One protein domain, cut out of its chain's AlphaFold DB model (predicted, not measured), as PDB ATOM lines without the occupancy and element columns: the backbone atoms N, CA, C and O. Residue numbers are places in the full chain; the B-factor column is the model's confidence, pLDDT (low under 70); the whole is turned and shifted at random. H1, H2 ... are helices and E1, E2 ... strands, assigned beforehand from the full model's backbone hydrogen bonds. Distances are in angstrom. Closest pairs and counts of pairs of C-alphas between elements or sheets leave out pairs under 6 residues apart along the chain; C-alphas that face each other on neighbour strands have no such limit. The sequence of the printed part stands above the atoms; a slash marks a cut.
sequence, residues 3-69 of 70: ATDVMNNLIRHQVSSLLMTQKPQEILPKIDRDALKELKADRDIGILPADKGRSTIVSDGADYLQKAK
ATOM      1  N   ALA A   3     -49.874   2.401  69.320       74.75
ATOM      2  CA  ALA A   3     -49.948   3.846  69.540       74.75
ATOM      3  C   ALA A   3     -48.979   4.673  68.670       74.75
ATOM      4  O   ALA A   3     -49.312   5.777  68.252       74.75
ATOM      5  N   THR A   4     -47.786   4.154  68.370       85.50
ATOM      6  CA  THR A   4     -46.809   4.839  67.508       85.50
ATOM      7  C   THR A   4     -47.226   4.839  66.041       85.50
ATOM      8  O   THR A   4     -46.996   5.823  65.344       85.50
ATOM      9  N   ASP A   5     -47.880   3.777  65.570       87.06
ATOM     10  CA  ASP A   5     -48.331   3.685  64.180       87.06
ATOM     11  C   ASP A   5     -49.576   4.559  63.937       87.06
ATOM     12  O   ASP A   5     -49.669   5.262  62.929       87.06
ATOM     13  N   VAL A   6     -50.457   4.634  64.944       88.38
ATOM     14  CA  VAL A   6     -51.593   5.574  65.013       88.38
ATOM     15  C   VAL A   6     -51.146   7.043  65.157       88.38
ATOM     16  O   VAL A   6     -51.867   7.971  64.807       88.38
ATOM     17  N   MET A   7     -49.942   7.309  65.660       94.56
ATOM     18  CA  MET A   7     -49.393   8.668  65.625       94.56
ATOM     19  C   MET A   7     -48.830   8.988  64.235       94.56
ATOM     20  O   MET A   7     -49.096  10.046  63.669       94.56
ATOM     21  N   ASN A   8     -48.084   8.053  63.643       94.06
ATOM     22  CA  ASN A   8     -47.486   8.237  62.324       94.06
ATOM     23  C   ASN A   8     -48.538   8.402  61.220       94.06
ATOM     24  O   ASN A   8     -48.355   9.222  60.316       94.06
ATOM     25  N   ASN A   9     -49.638   7.645  61.267       93.50
ATOM     26  CA  ASN A   9     -50.718   7.797  60.296       93.50
ATOM     27  C   ASN A   9     -51.469   9.128  60.479       93.50
ATOM     28  O   ASN A   9     -51.833   9.736  59.476       93.50
ATOM     29  N   LEU A  10     -51.615   9.619  61.714       95.38
ATOM     30  CA  LEU A  10     -52.252  10.894  62.019       95.38
ATOM     31  C   LEU A  10     -51.423  12.058  61.474       95.38
ATOM     32  O   LEU A  10     -51.954  12.894  60.745       95.38
ATOM     33  N   ILE A  11     -50.112  12.064  61.733       95.81
ATOM     34  CA  ILE A  11     -49.193  13.072  61.188       95.81
ATOM     35  C   ILE A  11     -49.190  13.026  59.660       95.81
ATOM     36  O   ILE A  11     -49.317  14.063  59.010       95.81
ATOM     37  N   ARG A  12     -49.120  11.831  59.060       96.00
ATOM     38  CA  ARG A  12     -49.188  11.679  57.600       96.00
ATOM     39  C   ARG A  12     -50.495  12.229  57.043       96.00
ATOM     40  O   ARG A  12     -50.467  12.937  56.047       96.00
ATOM     41  N   HIS A  13     -51.625  11.931  57.678       95.50
ATOM     42  CA  HIS A  13     -52.929  12.412  57.241       95.50
ATOM     43  C   HIS A  13     -53.029  13.939  57.335       95.50
ATOM     44  O   HIS A  13     -53.498  14.577  56.395       95.50
ATOM     45  N   GLN A  14     -52.543  14.539  58.423       95.19
ATOM     46  CA  GLN A  14     -52.518  15.993  58.592       95.19
ATOM     47  C   GLN A  14     -51.637  16.676  57.540       95.19
ATOM     48  O   GLN A  14     -52.072  17.635  56.906       95.19
ATOM     49  N   VAL A  15     -50.431  16.153  57.310       94.12
ATOM     50  CA  VAL A  15     -49.511  16.678  56.293       94.12
ATOM     51  C   VAL A  15     -50.100  16.512  54.892       94.12
ATOM     52  O   VAL A  15     -50.131  17.476  54.133       94.12
ATOM     53  N   SER A  16     -50.634  15.337  54.551       94.06
ATOM     54  CA  SER A  16     -51.285  15.098  53.258       94.06
ATOM     55  C   SER A  16     -52.494  16.006  53.042       94.06
ATOM     56  O   SER A  16     -52.632  16.584  51.968       94.06
ATOM     57  N   SER A  17     -53.348  16.180  54.056       92.62
ATOM     58  CA  SER A  17     -54.502  17.081  53.989       92.62
ATOM     59  C   SER A  17     -54.059  18.526  53.746       92.62
ATOM     60  O   SER A  17     -54.569  19.174  52.835       92.62
ATOM     61  N   LEU A  18     -53.042  19.003  54.470       92.38
ATOM     62  CA  LEU A  18     -52.479  20.337  54.264       92.38
ATOM     63  C   LEU A  18     -51.923  20.511  52.842       92.38
ATOM     64  O   LEU A  18     -52.199  21.521  52.193       92.38
ATOM     65  N   LEU A  19     -51.192  19.520  52.326       88.88
ATOM     66  CA  LEU A  19     -50.677  19.541  50.955       88.88
ATOM     67  C   LEU A  19     -51.802  19.543  49.912       88.88
ATOM     68  O   LEU A  19     -51.686  20.234  48.906       88.88
ATOM     69  N   MET A  20     -52.909  18.839  50.165       87.44
ATOM     70  CA  MET A  20     -54.085  18.853  49.289       87.44
ATOM     71  C   MET A  20     -54.833  20.192  49.304       87.44
ATOM     72  O   MET A  20     -55.434  20.559  48.297       87.44
ATOM     73  N   THR A  21     -54.792  20.942  50.411       88.88
ATOM     74  CA  THR A  21     -55.379  22.295  50.470       88.88
ATOM     75  C   THR A  21     -54.523  23.355  49.780       88.88
ATOM     76  O   THR A  21     -55.040  24.401  49.381       88.88
ATOM     77  N   GLN A  22     -53.222  23.104  49.603       82.56
ATOM     78  CA  GLN A  22     -52.360  24.011  48.858       82.56
ATOM     79  C   GLN A  22     -52.655  23.917  47.363       82.56
ATOM     80  O   GLN A  22     -52.356  22.930  46.693       82.56
ATOM     81  N   LYS A  23     -53.192  25.005  46.805       77.25
ATOM     82  CA  LYS A  23     -53.240  25.177  45.355       77.25
ATOM     83  C   LYS A  23     -51.803  25.298  44.835       77.25
ATOM     84  O   LYS A  23     -51.054  26.112  45.383       77.25
ATOM     85  N   PRO A  24     -51.414  24.567  43.774       71.38
ATOM     86  CA  PRO A  24     -50.128  24.780  43.129       71.38
ATOM     87  C   PRO A  24     -49.991  26.260  42.768       71.38
ATOM     88  O   PRO A  24     -50.774  26.782  41.971       71.38
ATOM     89  N   GLN A  25     -49.039  26.955  43.392       72.31
ATOM     90  CA  GLN A  25     -48.731  28.320  42.992       72.31
ATOM     91  C   GLN A  25     -48.080  28.268  41.610       72.31
ATOM     92  O   GLN A  25     -47.019  27.663  41.417       72.31
ATOM     93  N   GLU A  26     -48.742  28.886  40.634       73.19
ATOM     94  CA  GLU A  26     -48.124  29.190  39.351       73.19
ATOM     95  C   GLU A  26     -47.040  30.239  39.609       73.19
ATOM     96  O   GLU A  26     -47.330  31.374  39.972       73.19
ATOM     97  N   ILE A  27     -45.778  29.828  39.474       81.06
ATOM     98  CA  ILE A  27     -44.612  30.708  39.671       81.06
ATOM     99  C   ILE A  27     -44.367  31.570  38.418       81.06
ATOM    100  O   ILE A  27     -43.614  32.536  38.457       81.06
ATOM    101  N   LEU A  28     -45.014  31.227  37.298       83.25
ATOM    102  CA  LEU A  28     -44.830  31.908  36.023       83.25
ATOM    103  C   LEU A  28     -45.661  33.203  35.953       83.25
ATOM    104  O   LEU A  28     -46.872  33.165  36.200       83.25
ATOM    105  N   PRO A  29     -45.046  34.334  35.563       86.12
ATOM    106  CA  PRO A  29     -45.752  35.534  35.131       86.12
ATOM    107  C   PRO A  29     -46.807  35.231  34.058       86.12
ATOM    108  O   PRO A  29     -46.662  34.300  33.267       86.12
ATOM    109  N   LYS A  30     -47.862  36.054  33.981       87.50
ATOM    110  CA  LYS A  30     -48.948  35.870  32.995       87.50
ATOM    111  C   LYS A  30     -48.433  35.780  31.554       87.50
ATOM    112  O   LYS A  30     -48.909  34.937  30.807       87.50
ATOM    113  N   ILE A  31     -47.452  36.613  31.200       85.75
ATOM    114  CA  ILE A  31     -46.887  36.653  29.848       85.75
ATOM    115  C   ILE A  31     -46.159  35.354  29.491       85.75
ATOM    116  O   ILE A  31     -46.441  34.762  28.456       85.75
ATOM    117  N   ASP A  32     -45.330  34.845  30.402       84.38
ATOM    118  CA  ASP A  32     -44.621  33.574  30.224       84.38
ATOM    119  C   ASP A  32     -45.605  32.407  30.135       84.38
ATOM    120  O   ASP A  32     -45.393  31.432  29.418       84.38
ATOM    121  N   ARG A  33     -46.726  32.517  30.847       86.62
ATOM    122  CA  ARG A  33     -47.779  31.512  30.841       86.62
ATOM    123  C   ARG A  33     -48.551  31.475  29.523       86.62
ATOM    124  O   ARG A  33     -48.907  30.388  29.070       86.62
ATOM    125  N   ASP A  34     -48.837  32.627  28.932       88.94
ATOM    126  CA  ASP A  34     -49.521  32.695  27.641       88.94
ATOM    127  C   ASP A  34     -48.582  32.280  26.501       88.94
ATOM    128  O   ASP A  34     -48.981  31.460  25.675       88.94
ATOM    129  N   ALA A  35     -47.310  32.683  26.555       86.69
ATOM    130  CA  ALA A  35     -46.274  32.174  25.655       86.69
ATOM    131  C   ALA A  35     -46.113  30.646  25.769       86.69
ATOM    132  O   ALA A  35     -46.019  29.949  24.763       86.69
ATOM    133  N   LEU A  36     -46.166  30.084  26.983       87.00
ATOM    134  CA  LEU A  36     -46.110  28.633  27.184       87.00
ATOM    135  C   LEU A  36     -47.332  27.903  26.604       87.00
ATOM    136  O   LEU A  36     -47.204  26.762  26.168       87.00
ATOM    137  N   LYS A  37     -48.524  28.512  26.613       86.38
ATOM    138  CA  LYS A  37     -49.708  27.914  25.969       86.38
ATOM    139  C   LYS A  37     -49.573  27.896  24.455       86.38
ATOM    140  O   LYS A  37     -49.951  26.900  23.851       86.38
ATOM    141  N   GLU A  38     -49.056  28.975  23.876       89.00
ATOM    142  CA  GLU A  38     -48.775  29.058  22.443       89.00
ATOM    143  C   GLU A  38     -47.738  28.003  22.048       89.00
ATOM    144  O   GLU A  38     -47.987  27.198  21.156       89.00
ATOM    145  N   LEU A  39     -46.658  27.891  22.825       86.62
ATOM    146  CA  LEU A  39     -45.627  26.875  22.629       86.62
ATOM    147  C   LEU A  39     -46.158  25.437  22.773       86.62
ATOM    148  O   LEU A  39     -45.728  24.554  22.049       86.62
ATOM    149  N   LYS A  40     -47.110  25.182  23.682       84.56
ATOM    150  CA  LYS A  40     -47.774  23.867  23.829       84.56
ATOM    151  C   LYS A  40     -48.751  23.534  22.700       84.56
ATOM    152  O   LYS A  40     -49.144  22.376  22.579       84.56
ATOM    153  N   ALA A  41     -49.230  24.539  21.970       87.19
ATOM    154  CA  ALA A  41     -50.115  24.336  20.829       87.19
ATOM    155  C   ALA A  41     -49.331  23.951  19.568       87.19
ATOM    156  O   ALA A  41     -49.909  23.358  18.652       87.19
ATOM    157  N   ASP A  42     -48.035  24.260  19.545       87.12
ATOM    158  CA  ASP A  42     -47.114  23.801  18.521       87.12
ATOM    159  C   ASP A  42     -46.925  22.278  18.628       87.12
ATOM    160  O   ASP A  42     -46.594  21.734  19.683       87.12
ATOM    161  N   ARG A  43     -47.199  21.577  17.527       82.88
ATOM    162  CA  ARG A  43     -47.125  20.109  17.449       82.88
ATOM    163  C   ARG A  43     -45.710  19.613  17.207       82.88
ATOM    164  O   ARG A  43     -45.431  18.447  17.479       82.88
ATOM    165  N   ASP A  44     -44.855  20.493  16.712       85.81
ATOM    166  CA  ASP A  44     -43.477  20.196  16.369       85.81
ATOM    167  C   ASP A  44     -42.545  20.490  17.555       85.81
ATOM    168  O   ASP A  44     -41.354  20.218  17.478       85.81
ATOM    169  N   ILE A  45     -43.072  20.982  18.686       83.31
ATOM    170  CA  ILE A  45     -42.301  21.307  19.891       83.31
ATOM    171  C   ILE A  45     -42.730  20.419  21.068       83.31
ATOM    172  O   ILE A  45     -43.857  20.457  21.559       83.31
ATOM    173  N   GLY A  46     -41.788  19.626  21.577       80.19
ATOM    174  CA  GLY A  46     -41.927  18.832  22.792       80.19
ATOM    175  C   GLY A  46     -41.518  19.623  24.034       80.19
ATOM    176  O   GLY A  46     -40.374  20.056  24.164       80.19
ATOM    177  N   ILE A  47     -42.433  19.766  24.995       84.19
ATOM    178  CA  ILE A  47     -42.156  20.364  26.309       84.19
ATOM    179  C   ILE A  47     -42.146  19.249  27.354       84.19
ATOM    180  O   ILE A  47     -43.189  18.655  27.632       84.19
ATOM    181  N   LEU A  48     -40.986  18.977  27.955       82.06
ATOM    182  CA  LEU A  48     -40.799  17.871  28.898       82.06
ATOM    183  C   LEU A  48     -40.309  18.342  30.272       82.06
ATOM    184  O   LEU A  48     -39.513  19.280  30.356       82.06
ATOM    185  N   PRO A  49     -40.739  17.689  31.367       76.69
ATOM    186  CA  PRO A  49     -40.140  17.913  32.675       76.69
ATOM    187  C   PRO A  49     -38.678  17.455  32.659       76.69
ATOM    188  O   PRO A  49     -38.374  16.339  32.238       76.69
ATOM    189  N   ALA A  50     -37.775  18.324  33.109       83.00
ATOM    190  CA  ALA A  50     -36.372  17.969  33.275       83.00
ATOM    191  C   ALA A  50     -36.178  17.168  34.571       83.00
ATOM    192  O   ALA A  50     -36.901  17.369  35.547       83.00
ATOM    193  N   ASP A  51     -35.143  16.333  34.617       82.56
ATOM    194  CA  ASP A  51     -34.684  15.651  35.833       82.56
ATOM    195  C   ASP A  51     -34.264  16.640  36.940       82.56
ATOM    196  O   ASP A  51     -34.376  16.359  38.136       82.56
ATOM    197  N   LYS A  52     -33.797  17.830  36.542       82.81
ATOM    198  CA  LYS A  52     -33.258  18.837  37.450       82.81
ATOM    199  C   LYS A  52     -34.303  19.861  37.895       82.81
ATOM    200  O   LYS A  52     -34.552  20.873  37.238       82.81
ATOM    201  N   GLY A  53     -34.829  19.658  39.101       82.06
ATOM    202  CA  GLY A  53     -35.667  20.632  39.808       82.06
ATOM    203  C   GLY A  53     -37.025  20.871  39.137       82.06
ATOM    204  O   GLY A  53     -37.615  19.967  38.565       82.06
ATOM    205  N   ARG A  54     -37.541  22.106  39.214       76.38
ATOM    206  CA  ARG A  54     -38.784  22.527  38.527       76.38
ATOM    207  C   ARG A  54     -38.507  23.026  37.102       76.38
ATOM    208  O   ARG A  54     -39.183  23.940  36.638       76.38
ATOM    209  N   SER A  55     -37.462  22.501  36.463       80.88
ATOM    210  CA  SER A  55     -37.049  22.923  35.127       80.88
ATOM    211  C   SER A  55     -37.837  22.179  34.052       80.88
ATOM    212  O   SER A  55     -38.380  21.095  34.270       80.88
ATOM    213  N   THR A  56     -37.939  22.785  32.879       83.19
ATOM    214  CA  THR A  56     -38.660  22.242  31.731       83.19
ATOM    215  C   THR A  56     -37.759  22.362  30.512       83.19
ATOM    216  O   THR A  56     -37.167  23.415  30.288       83.19
ATOM    217  N   ILE A  57     -37.625  21.280  29.754       82.44
ATOM    218  CA  ILE A  57     -36.865  21.245  28.506       82.44
ATOM    219  C   ILE A  57     -37.840  21.512  27.365       82.44
ATOM    220  O   ILE A  57     -38.888  20.871  27.280       82.44
ATOM    221  N   VAL A  58     -37.480  22.455  26.499       85.50
ATOM    222  CA  VAL A  58     -38.127  22.669  25.204       85.50
ATOM    223  C   VAL A  58     -37.243  21.997  24.163       85.50
ATOM    224  O   VAL A  58     -36.063  22.327  24.055       85.50
ATOM    225  N   SER A  59     -37.793  21.029  23.445       81.25
ATOM    226  CA  SER A  59     -37.106  20.292  22.388       81.25
ATOM    227  C   SER A  59     -37.939  20.332  21.123       81.25
ATOM    228  O   SER A  59     -39.165  20.335  21.189       81.25
ATOM    229  N   ASP A  60     -37.279  20.287  19.974       83.44
ATOM    230  CA  ASP A  60     -37.954  19.938  18.731       83.44
ATOM    231  C   ASP A  60     -38.472  18.488  18.818       83.44
ATOM    232  O   ASP A  60     -37.858  17.615  19.450       83.44
ATOM    233  N   GLY A  61     -39.660  18.261  18.267       79.50
ATOM    234  CA  GLY A  61     -40.402  17.010  18.337       79.50
ATOM    235  C   GLY A  61     -39.737  15.893  17.542       79.50
ATOM    236  O   GLY A  61     -39.758  14.742  17.983       79.50
ATOM    237  N   ALA A  62     -39.084  16.209  16.420       80.62
ATOM    238  CA  ALA A  62     -38.309  15.236  15.662       80.62
ATOM    239  C   ALA A  62     -37.031  14.852  16.421       80.62
ATOM    240  O   ALA A  62     -36.736  13.661  16.550       80.62
ATOM    241  N   ASP A  63     -36.340  15.835  17.000       81.19
ATOM    242  CA  ASP A  63     -35.151  15.621  17.837       81.19
ATOM    243  C   ASP A  63     -35.462  14.753  19.066       81.19
ATOM    244  O   ASP A  63     -34.692  13.856  19.420       81.19
ATOM    245  N   TYR A  64     -36.611  14.982  19.712       75.88
ATOM    246  CA  TYR A  64     -37.055  14.166  20.841       75.88
ATOM    247  C   TYR A  64     -37.350  12.726  20.416       75.88
ATOM    248  O   TYR A  64     -36.879  11.786  21.050       75.88
ATOM    249  N   LEU A  65     -38.101  12.535  19.326       75.69
ATOM    250  CA  LEU A  65     -38.436  11.200  18.825       75.69
ATOM    251  C   LEU A  65     -37.210  10.415  18.357       75.69
ATOM    252  O   LEU A  65     -37.254   9.188  18.376       75.69
ATOM    253  N   GLN A  66     -36.148  11.086  17.918       80.88
ATOM    254  CA  GLN A  66     -34.872  10.439  17.628       80.88
ATOM    255  C   GLN A  66     -34.169  10.011  18.918       80.88
ATOM    256  O   GLN A  66     -33.861   8.835  19.063       80.88
ATOM    257  N   LYS A  67     -34.012  10.916  19.893       74.81
ATOM    258  CA  LYS A  67     -33.347  10.620  21.178       74.81
ATOM    259  C   LYS A  67     -34.099   9.618  22.057       74.81
ATOM    260  O   LYS A  67     -33.495   8.996  22.919       74.81
ATOM    261  N   ALA A  68     -35.412   9.483  21.879       72.06
ATOM    262  CA  ALA A  68     -36.244   8.546  22.631       72.06
ATOM    263  C   ALA A  68     -36.244   7.115  22.059       72.06
ATOM    264  O   ALA A  68     -36.838   6.226  22.666       72.06
ATOM    265  N   LYS A  69     -35.658   6.900  20.874       74.38
ATOM    266  CA  LYS A  69     -35.579   5.581  20.222       74.38
ATOM    267  C   LYS A  69     -34.303   4.806  20.556       74.38
ATOM    268  O   LYS A  69     -34.218   3.648  20.147       74.38
TER     269      LYS A  69
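Overview. This is residues 3 to 69 of the 70 residues of an uncharacterized protein of Schistocephalus solidus (UniProt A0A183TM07). A small hairpin of two antiparallel strands, E1 and E2, has a shorter helix before it and another after it, H2 leading into E1 and H3 following E2, while a long helix, H1, sticks out far from them on a thin link as a free arm. This arm, residues 3 to 27, makes much of the length, and no helix touches another. The printed part has 67 residues, with three named helices and two named strands in the order H1, H2, E1, E2, H3; the sheet's order is E1 - E2, and the class is mixed, helices and strands. The whole is extended, with a radius of gyration of the C-alphas of 19.0 A, and its outline is flat, spanning 56 by 34 by 18 A.

Along the chain. Strand E1 is residues 45 to 49, 13.4 A from first to last C-alpha, and begins with C-alpha 45 at (-42.301, 21.307, 19.891). Strand E2 is residues 56 to 60, 13.2 A long by the same measure. Helix H3 is residues 61 to 67 and ends with C-alpha 67 at (-33.347, 10.620, 21.178). Helix H2 is residues 30 to 41, 16.8 A long. Helix H1, the longest, is residues 3 to 21, 27.1 A long, and begins with C-alpha 3 at (-49.948, 3.846, 69.540).

Arrangement. E1 and E2 form a hairpin, antiparallel with 154 degrees between their directions. C-alphas 47 and 58 face each other at 4.8 A. N 46 and O 59, at 2.7 A, and N 57 and O 48, at 2.8 A, are within hydrogen-bond range. The closest C-alphas of E1 and H3 are those of Ile 45 and Gly 61, 4.9 A apart. The closest C-alphas of H2 and E1 are those of Leu 39 and Ile 45, 7.0 A apart. H2 is apart from E2 and from H3. H1 is apart from H2, E1, E2 and H3. Every O i to N i+4 pair is within hydrogen-bond range in H2 and H3; in H1, 14 of 15 are.

Size, cuts and confidence. The two C-alphas farthest apart are those of Ala 3 and Ala 62, at 56.3 A. Residues 3 to 27, of which 3 to 21 belong to H1, stand free, and so do residues 29 to 35, of which 30 to 35 belong to H2. The body without these stretches has 35 residues and spans 30 by 24 by 7 A. The printed part has no cut. The links from H2 to E1 and from E2 to H3 are tight, those from H1 to H2 and from E1 to E2 are short, and no link is long. The mean pLDDT of the printed part is 84.5, and no printed residue is under 70.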